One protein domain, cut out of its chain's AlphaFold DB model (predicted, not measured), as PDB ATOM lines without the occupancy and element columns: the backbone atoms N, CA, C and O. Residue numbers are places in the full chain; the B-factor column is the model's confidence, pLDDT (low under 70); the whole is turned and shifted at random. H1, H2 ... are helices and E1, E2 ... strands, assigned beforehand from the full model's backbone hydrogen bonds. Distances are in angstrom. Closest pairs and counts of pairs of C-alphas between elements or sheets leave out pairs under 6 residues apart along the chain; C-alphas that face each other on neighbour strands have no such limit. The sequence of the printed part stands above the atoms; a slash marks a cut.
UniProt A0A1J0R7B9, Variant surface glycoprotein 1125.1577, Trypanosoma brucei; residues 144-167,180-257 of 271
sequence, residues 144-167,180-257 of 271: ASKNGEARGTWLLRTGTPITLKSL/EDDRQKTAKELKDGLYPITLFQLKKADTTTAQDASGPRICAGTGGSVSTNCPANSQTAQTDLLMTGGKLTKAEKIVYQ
ATOM      1  N   ALA A 144      31.815 -26.663  16.261       87.50
ATOM      2  CA  ALA A 144      31.594 -25.855  17.452       87.50
ATOM      3  C   ALA A 144      31.356 -24.389  17.077       87.50
ATOM      4  O   ALA A 144      31.984 -23.862  16.162       87.50
ATOM      5  N   SER A 145      30.480 -23.700  17.806       85.69
ATOM      6  CA  SER A 145      30.356 -22.247  17.681       85.69
ATOM      7  C   SER A 145      31.580 -21.545  18.265       85.69
ATOM      8  O   SER A 145      32.138 -21.994  19.266       85.69
ATOM      9  N   LYS A 146      31.937 -20.389  17.703       86.56
ATOM     10  CA  LYS A 146      32.903 -19.461  18.299       86.56
ATOM     11  C   LYS A 146      32.217 -18.130  18.566       86.56
ATOM     12  O   LYS A 146      31.614 -17.557  17.658       86.56
ATOM     13  N   ASN A 147      32.332 -17.654  19.803       85.81
ATOM     14  CA  ASN A 147      31.704 -16.414  20.248       85.81
ATOM     15  C   ASN A 147      32.152 -15.203  19.419       85.81
ATOM     16  O   ASN A 147      33.219 -15.206  18.797       85.81
ATOM     17  N   GLY A 148      31.291 -14.186  19.417       84.25
ATOM     18  CA  GLY A 148      31.526 -12.917  18.744       84.25
ATOM     19  C   GLY A 148      32.681 -12.148  19.379       84.25
ATOM     20  O   GLY A 148      32.633 -11.877  20.575       84.25
ATOM     21  N   GLU A 149      33.690 -11.775  18.594       86.25
ATOM     22  CA  GLU A 149      34.827 -10.970  19.055       86.25
ATOM     23  C   GLU A 149      35.334 -10.033  17.956       86.25
ATOM     24  O   GLU A 149      35.132 -10.284  16.764       86.25
ATOM     25  N   ALA A 150      36.078  -8.998  18.357       86.38
ATOM     26  CA  ALA A 150      36.766  -8.105  17.434       86.38
ATOM     27  C   ALA A 150      37.661  -8.896  16.475       86.38
ATOM     28  O   ALA A 150      38.434  -9.756  16.897       86.38
ATOM     29  N   ARG A 151      37.613  -8.573  15.179       80.94
ATOM     30  CA  ARG A 151      38.277  -9.309  14.091       80.94
ATOM     31  C   ARG A 151      39.753  -9.602  14.366       80.94
ATOM     32  O   ARG A 151      40.214 -10.690  14.042       80.94
ATOM     33  N   GLY A 152      40.484  -8.648  14.951       79.62
ATOM     34  CA  GLY A 152      41.907  -8.799  15.282       79.62
ATOM     35  C   GLY A 152      42.199  -9.801  16.408       79.62
ATOM     36  O   GLY A 152      43.280 -10.375  16.434       79.62
ATOM     37  N   THR A 153      41.240 -10.027  17.307       84.81
ATOM     38  CA  THR A 153      41.302 -11.053  18.362       84.81
ATOM     39  C   THR A 153      40.716 -12.371  17.860       84.81
ATOM     40  O   THR A 153      41.246 -13.449  18.128       84.81
ATOM     41  N   TRP A 154      39.654 -12.284  17.055       87.56
ATOM     42  CA  TRP A 154      38.959 -13.439  16.512       87.56
ATOM     43  C   TRP A 154      39.820 -14.222  15.522       87.56
ATOM     44  O   TRP A 154      39.799 -15.451  15.567       87.56
ATOM     45  N   LEU A 155      40.555 -13.539  14.633       83.69
ATOM     46  CA  LEU A 155      41.574 -14.113  13.751       83.69
ATOM     47  C   LEU A 155      42.922 -14.057  14.472       83.69
ATOM     48  O   LEU A 155      43.584 -13.020  14.485       83.69
ATOM     49  N   LEU A 156      43.338 -15.171  15.076       80.75
ATOM     50  CA  LEU A 156      44.671 -15.267  15.670       80.75
ATOM     51  C   LEU A 156      45.747 -15.006  14.599       80.75
ATOM     52  O   LEU A 156      45.522 -15.248  13.411       80.75
ATOM     53  N   ARG A 157      46.954 -14.591  15.009       79.31
ATOM     54  CA  ARG A 157      48.091 -14.366  14.086       79.31
ATOM     55  C   ARG A 157      48.419 -15.579  13.202       79.31
ATOM     56  O   ARG A 157      48.975 -15.408  12.126       79.31
ATOM     57  N   THR A 158      48.079 -16.781  13.656       81.75
ATOM     58  CA  THR A 158      48.293 -18.059  12.960       81.75
ATOM     59  C   THR A 158      47.030 -18.603  12.281       81.75
ATOM     60  O   THR A 158      47.030 -19.740  11.820       81.75
ATOM     61  N   GLY A 159      45.943 -17.829  12.243       79.75
ATOM     62  CA  GLY A 159      44.612 -18.319  11.888       79.75
ATOM     63  C   GLY A 159      43.897 -18.981  13.069       79.75
ATOM     64  O   GLY A 159      44.508 -19.368  14.067       79.75
ATOM     65  N   THR A 160      42.573 -19.086  12.964       85.06
ATOM     66  CA  THR A 160      41.708 -19.623  14.022       85.06
ATOM     67  C   THR A 160      41.260 -21.036  13.669       85.06
ATOM     68  O   THR A 160      40.728 -21.228  12.574       85.06
ATOM     69  N   PRO A 161      41.439 -22.023  14.566       86.00
ATOM     70  CA  PRO A 161      41.020 -23.389  14.296       86.00
ATOM     71  C   PRO A 161      39.492 -23.489  14.255       86.00
ATOM     72  O   PRO A 161      38.799 -22.964  15.128       86.00
ATOM     73  N   ILE A 162      38.975 -24.209  13.259       87.00
ATOM     74  CA  ILE A 162      37.590 -24.681  13.250       87.00
ATOM     75  C   ILE A 162      37.581 -26.004  14.007       87.00
ATOM     76  O   ILE A 162      38.162 -26.988  13.551       87.00
ATOM     77  N   THR A 163      36.962 -26.018  15.182       87.81
ATOM     78  CA  THR A 163      36.896 -27.207  16.030       87.81
ATOM     79  C   THR A 163      35.574 -27.935  15.842       87.81
ATOM     80  O   THR A 163      34.527 -27.332  15.593       87.81
ATOM     81  N   LEU A 164      35.617 -29.256  15.980       87.44
ATOM     82  CA  LEU A 164      34.410 -30.051  16.154       87.44
ATOM     83  C   LEU A 164      33.899 -29.849  17.582       87.44
ATOM     84  O   LEU A 164      34.686 -29.796  18.526       87.44
ATOM     85  N   LYS A 165      32.583 -29.732  17.741       83.75
ATOM     86  CA  LYS A 165      31.917 -29.671  19.048       83.75
ATOM     87  C   LYS A 165      32.105 -30.975  19.815       83.75
ATOM     88  O   LYS A 165      32.305 -30.967  21.024       83.75
ATOM     89  N   SER A 166      32.072 -32.079  19.085       73.00
ATOM     90  CA  SER A 166      32.425 -33.409  19.549       73.00
ATOM     91  C   SER A 166      32.952 -34.223  18.370       73.00
ATOM     92  O   SER A 166      32.518 -34.048  17.232       73.00
ATOM     93  N   LEU A 167      33.892 -35.117  18.659       65.62
ATOM     94  CA  LEU A 167      34.306 -36.194  17.769       65.62
ATOM     95  C   LEU A 167      34.406 -37.447  18.637       65.62
ATOM     96  O   LEU A 167      35.284 -37.500  19.493       65.62
ATOM     97  N   GLU A 180      14.266 -47.800  19.686       80.38
ATOM     98  CA  GLU A 180      12.817 -47.972  19.526       80.38
ATOM     99  C   GLU A 180      12.087 -46.625  19.396       80.38
ATOM    100  O   GLU A 180      11.056 -46.563  18.730       80.38
ATOM    101  N   ASP A 181      12.647 -45.545  19.951       81.69
ATOM    102  CA  ASP A 181      12.129 -44.182  19.768       81.69
ATOM    103  C   ASP A 181      12.471 -43.635  18.370       81.69
ATOM    104  O   ASP A 181      11.718 -42.854  17.790       81.69
ATOM    105  N   ASP A 182      13.551 -44.140  17.770       83.56
ATOM    106  CA  ASP A 182      13.993 -43.856  16.397       83.56
ATOM    107  C   ASP A 182      13.151 -44.573  15.315       83.56
ATOM    108  O   ASP A 182      13.591 -44.818  14.180       83.56
ATOM    109  N   ARG A 183      11.921 -44.964  15.660       88.75
ATOM    110  CA  ARG A 183      11.013 -45.701  14.784       88.75
ATOM    111  C   ARG A 183       9.646 -45.066  14.753       88.75
ATOM    112  O   ARG A 183       9.025 -44.778  15.770       88.75
ATOM    113  N   GLN A 184       9.116 -44.963  13.545       89.81
ATOM    114  CA  GLN A 184       7.714 -44.673  13.351       89.81
ATOM    115  C   GLN A 184       6.935 -45.988  13.441       89.81
ATOM    116  O   GLN A 184       7.142 -46.882  12.620       89.81
ATOM    117  N   LYS A 185       6.041 -46.110  14.430       87.81
ATOM    118  CA  LYS A 185       5.162 -47.277  14.636       87.81
ATOM    119  C   LYS A 185       4.037 -47.294  13.602       87.81
ATOM    120  O   LYS A 185       2.885 -46.977  13.888       87.81
ATOM    121  N   THR A 186       4.403 -47.579  12.364       86.12
ATOM    122  CA  THR A 186       3.500 -47.704  11.228       86.12
ATOM    123  C   THR A 186       3.843 -48.989  10.505       86.12
ATOM    124  O   THR A 186       5.017 -49.255  10.239       86.12
ATOM    125  N   ALA A 187       2.814 -49.779  10.201       84.00
ATOM    126  CA  ALA A 187       2.997 -51.030   9.494       84.00
ATOM    127  C   ALA A 187       3.605 -50.779   8.106       84.00
ATOM    128  O   ALA A 187       3.207 -49.846   7.404       84.00
ATOM    129  N   LYS A 188       4.571 -51.608   7.710       80.88
ATOM    130  CA  LYS A 188       5.124 -51.589   6.358       80.88
ATOM    131  C   LYS A 188       4.088 -52.157   5.401       80.88
ATOM    132  O   LYS A 188       3.560 -53.247   5.615       80.88
ATOM    133  N   GLU A 189       3.841 -51.435   4.322       81.94
ATOM    134  CA  GLU A 189       3.049 -51.948   3.215       81.94
ATOM    135  C   GLU A 189       3.934 -52.794   2.302       81.94
ATOM    136  O   GLU A 189       5.091 -52.455   2.033       81.94
ATOM    137  N   LEU A 190       3.382 -53.910   1.830       77.56
ATOM    138  CA  LEU A 190       4.023 -54.707   0.796       77.56
ATOM    139  C   LEU A 190       3.994 -53.929  -0.518       77.56
ATOM    140  O   LEU A 190       2.944 -53.453  -0.952       77.56
ATOM    141  N   LYS A 191       5.144 -53.866  -1.180       69.56
ATOM    142  CA  LYS A 191       5.263 -53.380  -2.551       69.56
ATOM    143  C   LYS A 191       5.656 -54.568  -3.408       69.56
ATOM    144  O   LYS A 191       6.676 -55.191  -3.136       69.56
ATOM    145  N   ASP A 192       4.805 -54.931  -4.365       67.06
ATOM    146  CA  ASP A 192       5.022 -56.090  -5.239       67.06
ATOM    147  C   ASP A 192       5.438 -57.344  -4.448       67.06
ATOM    148  O   ASP A 192       6.414 -58.014  -4.765       67.06
ATOM    149  N   GLY A 193       4.711 -57.643  -3.365       66.44
ATOM    150  CA  GLY A 193       4.903 -58.844  -2.543       66.44
ATOM    151  C   GLY A 193       6.147 -58.876  -1.647       66.44
ATOM    152  O   GLY A 193       6.340 -59.879  -0.965       66.44
ATOM    153  N   LEU A 194       6.959 -57.813  -1.590       66.81
ATOM    154  CA  LEU A 194       8.109 -57.717  -0.680       66.81
ATOM    155  C   LEU A 194       8.034 -56.457   0.192       66.81
ATOM    156  O   LEU A 194       7.402 -55.457  -0.159       66.81
ATOM    157  N   TYR A 195       8.702 -56.502   1.346       76.25
ATOM    158  CA  TYR A 195       8.804 -55.354   2.242       76.25
ATOM    159  C   TYR A 195       9.942 -54.421   1.811       76.25
ATOM    160  O   TYR A 195      11.087 -54.867   1.705       76.25
ATOM    161  N   PRO A 196       9.674 -53.116   1.621       76.50
ATOM    162  CA  PRO A 196      10.719 -52.144   1.328       76.50
ATOM    163  C   PRO A 196      11.766 -52.044   2.444       76.50
ATOM    164  O   PRO A 196      11.457 -52.124   3.640       76.50
ATOM    165  N   ILE A 197      13.011 -51.780   2.052       80.69
ATOM    166  CA  ILE A 197      14.124 -51.508   2.962       80.69
ATOM    167  C   ILE A 197      14.360 -50.001   2.993       80.69
ATOM    168  O   ILE A 197      14.608 -49.362   1.974       80.69
ATOM    169  N   THR A 198      14.287 -49.417   4.185       85.88
ATOM    170  CA  THR A 198      14.618 -48.005   4.391       85.88
ATOM    171  C   THR A 198      16.079 -47.881   4.802       85.88
ATOM    172  O   THR A 198      16.483 -48.469   5.802       85.88
ATOM    173  N   LEU A 199      16.840 -47.091   4.052       86.25
ATOM    174  CA  LEU A 199      18.223 -46.715   4.334       86.25
ATOM    175  C   LEU A 199      18.343 -45.191   4.375       86.25
ATOM    176  O   LEU A 199      17.414 -44.467   4.024       86.25
ATOM    177  N   PHE A 200      19.507 -44.702   4.775       90.81
ATOM    178  CA  PHE A 200      19.826 -43.284   4.758       90.81
ATOM    179  C   PHE A 200      21.123 -43.029   3.998       90.81
ATOM    180  O   PHE A 200      22.008 -43.885   3.953       90.81
ATOM    181  N   GLN A 201      21.237 -41.831   3.431       91.50
ATOM    182  CA  GLN A 201      22.481 -41.274   2.903       91.50
ATOM    183  C   GLN A 201      22.747 -39.902   3.511       91.50
ATOM    184  O   GLN A 201      21.825 -39.222   3.963       91.50
ATOM    185  N   LEU A 202      24.005 -39.468   3.493       89.12
ATOM    186  CA  LEU A 202      24.348 -38.107   3.882       89.12
ATOM    187  C   LEU A 202      24.224 -37.177   2.687       89.12
ATOM    188  O   LEU A 202      24.806 -37.411   1.629       89.12
ATOM    189  N   LYS A 203      23.510 -36.077   2.893       89.38
ATOM    190  CA  LYS A 203      23.527 -34.918   2.006       89.38
ATOM    191  C   LYS A 203      24.129 -33.727   2.725       89.38
ATOM    192  O   LYS A 203      24.134 -33.667   3.953       89.38
ATOM    193  N   LYS A 204      24.610 -32.757   1.949       86.44
ATOM    194  CA  LYS A 204      24.987 -31.442   2.475       86.44
ATOM    195  C   LYS A 204      23.808 -30.867   3.271       86.44
ATOM    196  O   LYS A 204      22.665 -30.955   2.817       86.44
ATOM    197  N   ALA A 205      24.088 -30.301   4.443       81.75
ATOM    198  CA  ALA A 205      23.090 -29.541   5.188       81.75
ATOM    199  C   ALA A 205      22.546 -28.387   4.326       81.75
ATOM    200  O   ALA A 205      23.267 -27.825   3.494       81.75
ATOM    201  N   ASP A 206      21.271 -28.045   4.508       75.44
ATOM    202  CA  ASP A 206      20.635 -27.006   3.700       75.44
ATOM    203  C   ASP A 206      21.301 -25.645   3.911       75.44
ATOM    204  O   ASP A 206      21.701 -25.267   5.017       75.44
ATOM    205  N   THR A 207      21.394 -24.875   2.829       66.38
ATOM    206  CA  THR A 207      21.756 -23.463   2.904       66.38
ATOM    207  C   THR A 207      20.598 -22.698   3.539       66.38
ATOM    208  O   THR A 207      19.640 -22.351   2.862       66.38
ATOM    209  N   THR A 208      20.665 -22.443   4.842       60.78
ATOM    210  CA  THR A 208      19.654 -21.628   5.544       60.78
ATOM    211  C   THR A 208      19.737 -20.157   5.152       60.78
ATOM    212  O   THR A 208      20.820 -19.628   4.866       60.78
ATOM    213  N   THR A 209      18.592 -19.488   5.163       53.22
ATOM    214  CA  THR A 209      18.470 -18.035   5.083       53.22
ATOM    215  C   THR A 209      18.282 -17.514   6.502       53.22
ATOM    216  O   THR A 209      17.257 -17.786   7.102       53.22
ATOM    217  N   ALA A 210      19.289 -16.826   7.042       49.69
ATOM    218  CA  ALA A 210      19.266 -15.949   8.221       49.69
ATOM    219  C   ALA A 210      18.606 -16.388   9.559       49.69
ATOM    220  O   ALA A 210      18.810 -15.655  10.517       49.69
ATOM    221  N   GLN A 211      17.892 -17.510   9.707       49.22
ATOM    222  CA  GLN A 211      17.212 -17.878  10.965       49.22
ATOM    223  C   GLN A 211      17.381 -19.338  11.426       49.22
ATOM    224  O   GLN A 211      17.173 -19.606  12.609       49.22
ATOM    225  N   ASP A 212      17.795 -20.275  10.566       49.91
ATOM    226  CA  ASP A 212      17.795 -21.698  10.947       49.91
ATOM    227  C   ASP A 212      19.187 -22.209  11.352       49.91
ATOM    228  O   ASP A 212      20.197 -21.872  10.728       49.91
ATOM    229  N   ALA A 213      19.221 -23.105  12.345       51.38
ATOM    230  CA  ALA A 213      20.411 -23.719  12.946       51.38
ATOM    231  C   ALA A 213      21.182 -24.714  12.041       51.38
ATOM    232  O   ALA A 213      21.957 -25.532  12.542       51.38
ATOM    233  N   SER A 214      20.968 -24.693  10.720       58.94
ATOM    234  CA  SER A 214      21.615 -25.646   9.807       58.94
ATOM    235  C   SER A 214      22.925 -25.091   9.243       58.94
ATOM    236  O   SER A 214      22.961 -24.041   8.590       58.94
ATOM    237  N   GLY A 215      23.997 -25.854   9.455       67.38
ATOM    238  CA  GLY A 215      25.332 -25.554   8.953       67.38
ATOM    239  C   GLY A 215      26.095 -24.502   9.769       67.38
ATOM    240  O   GLY A 215      25.509 -23.513  10.213       67.38
ATOM    241  N   PRO A 216      27.419 -24.665   9.931       79.94
ATOM    242  CA  PRO A 216      28.262 -23.616  10.483       79.94
ATOM    243  C   PRO A 216      28.358 -22.419   9.537       79.94
ATOM    244  O   PRO A 216      28.396 -22.575   8.314       79.94
ATOM    245  N   ARG A 217      28.424 -21.214  10.104       80.00
ATOM    246  CA  ARG A 217      28.501 -19.949   9.357       80.00
ATOM    247  C   ARG A 217      29.413 -18.986  10.065       80.00
ATOM    248  O   ARG A 217      29.480 -19.003  11.286       80.00
ATOM    249  N   ILE A 218      30.042 -18.098   9.309       81.81
ATOM    250  CA  ILE A 218      30.734 -16.945   9.873       81.81
ATOM    251  C   ILE A 218      29.832 -15.729   9.663       81.81
ATOM    252  O   ILE A 218      29.561 -15.344   8.526       81.81
ATOM    253  N   CYS A 219      29.352 -15.155  10.762       80.12
ATOM    254  CA  CYS A 219      28.652 -13.882  10.776       80.12
ATOM    255  C   CYS A 219      29.648 -12.759  11.075       80.12
ATOM    256  O   CYS A 219      30.606 -12.942  11.829       80.12
ATOM    257  N   ALA A 220      29.394 -11.581  10.518       81.19
ATOM    258  CA  ALA A 220      30.156 -10.377  10.802       81.19
ATOM    259  C   ALA A 220      29.217  -9.272  11.302       81.19
ATOM    260  O   ALA A 220      28.035  -9.259  10.948       81.19
ATOM    261  N   GLY A 221      29.735  -8.386  12.150       78.62
ATOM    262  CA  GLY A 221      28.987  -7.257  12.697       78.62
ATOM    263  C   GLY A 221      29.879  -6.085  13.101       78.62
ATOM    264  O   GLY A 221      31.066  -6.031  12.755       78.62
ATOM    265  N   THR A 222      29.294  -5.136  13.834       78.62
ATOM    266  CA  THR A 222      29.960  -3.881  14.220       78.62
ATOM    267  C   THR A 222      29.710  -3.526  15.680       78.62
ATOM    268  O   THR A 222      28.593  -3.689  16.170       78.62
ATOM    269  N   GLY A 223      30.729  -2.985  16.354       67.44
ATOM    270  CA  GLY A 223      30.603  -2.386  17.687       67.44
ATOM    271  C   GLY A 223      30.104  -3.342  18.774       67.44
ATOM    272  O   GLY A 223      29.308  -2.935  19.615       67.44
ATOM    273  N   GLY A 224      30.517  -4.613  18.741       66.81
ATOM    274  CA  GLY A 224      30.077  -5.623  19.713       66.81
ATOM    275  C   GLY A 224      28.683  -6.204  19.448       66.81
ATOM    276  O   GLY A 224      28.190  -6.996  20.248       66.81
ATOM    277  N   SER A 225      28.048  -5.859  18.324       70.06
ATOM    278  CA  SER A 225      26.777  -6.443  17.890       70.06
ATOM    279  C   SER A 225      27.006  -7.379  16.702       70.06
ATOM    280  O   SER A 225      27.038  -6.949  15.546       70.06
ATOM    281  N   VAL A 226      27.193  -8.674  16.985       74.06
ATOM    282  CA  VAL A 226      27.181  -9.740  15.970       74.06
ATOM    283  C   VAL A 226      26.022 -10.681  16.270       74.06
ATOM    284  O   VAL A 226      25.976 -11.304  17.329       74.06
ATOM    285  N   SER A 227      25.071 -10.767  15.343       73.25
ATOM    286  CA  SER A 227      23.933 -11.682  15.444       73.25
ATOM    287  C   SER A 227      24.286 -13.056  14.872       73.25
ATOM    288  O   SER A 227      25.082 -13.153  13.942       73.25
ATOM    289  N   THR A 228      23.651 -14.114  15.385       70.56
ATOM    290  CA  THR A 228      23.658 -15.459  14.778       70.56
ATOM    291  C   THR A 228      22.884 -15.511  13.462       70.56
ATOM    292  O   THR A 228      23.053 -16.438  12.673       70.56
ATOM    293  N   ASN A 229      22.055 -14.500  13.204       69.06
ATOM    294  CA  ASN A 229      21.382 -14.308  11.935       69.06
ATOM    295  C   ASN A 229      22.374 -13.595  11.013       69.06
ATOM    296  O   ASN A 229      22.463 -12.375  11.075       69.06
ATOM    297  N   CYS A 230      23.166 -14.323  10.215       69.06
ATOM    298  CA  CYS A 230      24.092 -13.692   9.266       69.06
ATOM    299  C   CYS A 230      23.327 -13.242   7.994       69.06
ATOM    300  O   CYS A 230      23.097 -14.090   7.120       69.06
ATOM    301  N   PRO A 231      22.916 -11.967   7.815       59.72
ATOM    302  CA  PRO A 231      22.420 -11.518   6.519       59.72
ATOM    303  C   PRO A 231      23.571 -11.583   5.507       59.72
ATOM    304  O   PRO A 231      24.696 -11.178   5.797       59.72
ATOM    305  N   ALA A 232      23.302 -12.122   4.318       51.94
ATOM    306  CA  ALA A 232      24.304 -12.468   3.304       51.94
ATOM    307  C   ALA A 232      25.052 -11.266   2.674       51.94
ATOM    308  O   ALA A 232      25.756 -11.425   1.682       51.94
ATOM    309  N   ASN A 233      24.892 -10.052   3.198       55.62
ATOM    310  CA  ASN A 233      25.242  -8.807   2.524       55.62
ATOM    311  C   ASN A 233      25.571  -7.679   3.513       55.62
ATOM    312  O   ASN A 233      24.910  -6.642   3.533       55.62
ATOM    313  N   SER A 234      26.619  -7.846   4.320       54.41
ATOM    314  CA  SER A 234      27.112  -6.735   5.135       54.41
ATOM    315  C   SER A 234      28.043  -5.832   4.310       54.41
ATOM    316  O   SER A 234      29.192  -6.182   4.057       54.41
ATOM    317  N   GLN A 235      27.525  -4.690   3.838       54.97
ATOM    318  CA  GLN A 235      28.252  -3.698   3.019       54.97
ATOM    319  C   GLN A 235      29.028  -2.650   3.850       54.97
ATOM    320  O   GLN A 235      29.591  -1.711   3.292       54.97
ATOM    321  N   THR A 236      29.062  -2.773   5.180       60.47
ATOM    322  CA  THR A 236      29.729  -1.824   6.092       60.47
ATOM    323  C   THR A 236      31.053  -2.373   6.636       60.47
ATOM    324  O   THR A 236      31.331  -3.569   6.547       60.47
ATOM    325  N   ALA A 237      31.900  -1.510   7.208       65.94
ATOM    326  CA  ALA A 237      33.177  -1.906   7.805       65.94
ATOM    327  C   ALA A 237      32.962  -2.823   9.024       65.94
ATOM    328  O   ALA A 237      32.707  -2.346  10.122       65.94
ATOM    329  N   GLN A 238      33.066  -4.139   8.825       75.94
ATOM    330  CA  GLN A 238      32.870  -5.132   9.883       75.94
ATOM    331  C   GLN A 238      34.050  -5.133  10.858       75.94
ATOM    332  O   GLN A 238      35.201  -5.331  10.445       75.94
ATOM    333  N   THR A 239      33.766  -4.938  12.146       82.56
ATOM    334  CA  THR A 239      34.778  -4.925  13.214       82.56
ATOM    335  C   THR A 239      34.812  -6.214  14.013       82.56
ATOM    336  O   THR A 239      35.853  -6.510  14.591       82.56
ATOM    337  N   ASP A 240      33.733  -6.997  14.001       84.75
ATOM    338  CA  ASP A 240      33.555  -8.182  14.838       84.75
ATOM    339  C   ASP A 240      33.130  -9.401  14.003       84.75
ATOM    340  O   ASP A 240      32.465  -9.262  12.973       84.75
ATOM    341  N   LEU A 241      33.522 -10.599  14.444       86.38
ATOM    342  CA  LEU A 241      33.234 -11.884  13.802       86.38
ATOM    343  C   LEU A 241      32.662 -12.877  14.815       86.38
ATOM    344  O   LEU A 241      33.122 -12.929  15.948       86.38
ATOM    345  N   LEU A 242      31.712 -13.703  14.381       86.00
ATOM    346  CA  LEU A 242      31.115 -14.812  15.133       86.00
ATOM    347  C   LEU A 242      31.039 -16.037  14.222       86.00
ATOM    348  O   LEU A 242      30.771 -15.892  13.034       86.00
ATOM    349  N   MET A 243      31.219 -17.240  14.766       85.44
ATOM    350  CA  MET A 243      30.914 -18.473  14.039       85.44
ATOM    351  C   MET A 243      29.748 -19.204  14.697       85.44
ATOM    352  O   MET A 243      29.847 -19.609  15.857       85.44
ATOM    353  N   THR A 244      28.660 -19.412  13.958       82.38
ATOM    354  CA  THR A 244      27.603 -20.333  14.383       82.38
ATOM    355  C   THR A 244      28.112 -21.763  14.229       82.38
ATOM    356  O   THR A 244      28.783 -22.090  13.250       82.38
ATOM    357  N   GLY A 245      27.817 -22.613  15.212       82.31
ATOM    358  CA  GLY A 245      28.072 -24.047  15.109       82.31
ATOM    359  C   GLY A 245      26.997 -24.751  14.281       82.31
ATOM    360  O   GLY A 245      26.047 -24.120  13.821       82.31
ATOM    361  N   GLY A 246      27.130 -26.065  14.120       82.75
ATOM    362  CA  GLY A 246      26.098 -26.898  13.501       82.75
ATOM    363  C   GLY A 246      26.647 -28.026  12.635       82.75
ATOM    364  O   GLY A 246      27.856 -28.165  12.433       82.75
ATOM    365  N   LYS A 247      25.731 -28.847  12.121       85.19
ATOM    366  CA  LYS A 247      26.045 -30.018  11.292       85.19
ATOM    367  C   LYS A 247      26.386 -29.616   9.865       85.19
ATOM    368  O   LYS A 247      25.717 -28.769   9.280       85.19
ATOM    369  N   LEU A 248      27.382 -30.276   9.282       84.88
ATOM    370  CA  LEU A 248      27.729 -30.116   7.863       84.88
ATOM    371  C   LEU A 248      26.844 -30.963   6.941       84.88
ATOM    372  O   LEU A 248      26.708 -30.663   5.751       84.88
ATOM    373  N   THR A 249      26.229 -32.007   7.490       87.12
ATOM    374  CA  THR A 249      25.405 -32.966   6.759       87.12
ATOM    375  C   THR A 249      24.017 -33.093   7.372       87.12
ATOM    376  O   THR A 249      23.807 -32.789   8.545       87.12
ATOM    377  N   LYS A 250      23.083 -33.600   6.573       87.88
ATOM    378  CA  LYS A 250      21.803 -34.138   7.021       87.88
ATOM    379  C   LYS A 250      21.641 -35.565   6.510       87.88
ATOM    380  O   LYS A 250      22.100 -35.887   5.412       87.88
ATOM    381  N   ALA A 251      20.959 -36.399   7.285       89.75
ATOM    382  CA  ALA A 251      20.542 -37.719   6.841       89.75
ATOM    383  C   ALA A 251      19.294 -37.583   5.959       89.75
ATOM    384  O   ALA A 251      18.289 -37.010   6.374       89.75
ATOM    385  N   GLU A 252      19.358 -38.111   4.744       90.31
ATOM    386  CA  GLU A 252      18.218 -38.219   3.846       90.31
ATOM    387  C   GLU A 252      17.781 -39.676   3.744       90.31
ATOM    388  O   GLU A 252      18.597 -40.566   3.500       90.31
ATOM    389  N   LYS A 253      16.479 -39.901   3.917       90.94
ATOM    390  CA  LYS A 253      15.849 -41.209   3.788       90.94
ATOM    391  C   LYS A 253      15.804 -41.649   2.323       90.94
ATOM    392  O   LYS A 253      15.308 -40.921   1.467       90.94
ATOM    393  N   ILE A 254      16.234 -42.879   2.072       84.50
ATOM    394  CA  ILE A 254      16.066 -43.604   0.813       84.50
ATOM    395  C   ILE A 254      15.226 -44.843   1.095       84.50
ATOM    396  O   ILE A 254      15.483 -45.579   2.047       84.50
ATOM    397  N   VAL A 255      14.230 -45.099   0.254       81.88
ATOM    398  CA  VAL A 255      13.441 -46.328   0.318       81.88
ATOM    399  C   VAL A 255      13.786 -47.173  -0.896       81.88
ATOM    400  O   VAL A 255      13.494 -46.791  -2.026       81.88
ATOM    401  N   TYR A 256      14.416 -48.317  -0.647       74.62
ATOM    402  CA  TYR A 256      14.610 -49.357  -1.644       74.62
ATOM    403  C   TYR A 256      13.372 -50.237  -1.646       74.62
ATOM    404  O   TYR A 256      13.022 -50.850  -0.636       74.62
ATOM    405  N   GLN A 257      12.697 -50.266  -2.782       72.25
ATOM    406  CA  GLN A 257      11.494 -51.049  -2.996       72.25
ATOM    407  C   GLN A 257      11.651 -51.845  -4.292       72.25
ATOM    408  O   GLN A 257      12.347 -51.371  -5.197       72.25
TER     409      GLN A 257
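This is residues 144 to 167 and 180 to 257 of the 271 residues of the protein "Variant surface glycoprotein 1125.1577" of Trypanosoma brucei (UniProt A0A1J0R7B9). With little regular structure, a three-stranded sheet, E1-E4-E3, with short H1 is drawn out by a two-stranded ribbon, E2-E5, which makes the length. Residues 180 to 187 stick out. The 102 printed residues, 35 in named elements, run E1 H1 E2 E3 E4 E5: mostly strand, antiparallel, extended, radius of gyration of the C-alphas 20.5 A, spans 64 by 28 by 21 A.

E1 is residues 146 to 150, from (32.903, -19.461, 18.299); E4 240 to 244; E3 217 to 221; H1 151 to 154. E2, 197 to 204, measures 22.8 A; E5, 249 to 256, 21.3 A, ending at (14.610, -49.357, -1.644).

Inner E4 is antiparallel to E1 (N 149 and O 241, 2.9 A) and, as a hairpin, to E3 (N 219 and O 242, 2.8 A). H1, too short for O i to N i+4 pairs, is on this sheet, height 8.0 A; the closest C-alphas of H1 and E4 are Arg 151 and Asp 240, 4.9 A. E2 and E5 are antiparallel (N 201 and O 252, 2.9 A).

Residues 168 to 179 are cut out, leaving C-alphas 167 and 180 24.6 A apart. Links E2 to E3 and E3 to E4 are long. In this model 25 printed residues have pLDDT under 70, among them 207 to 215.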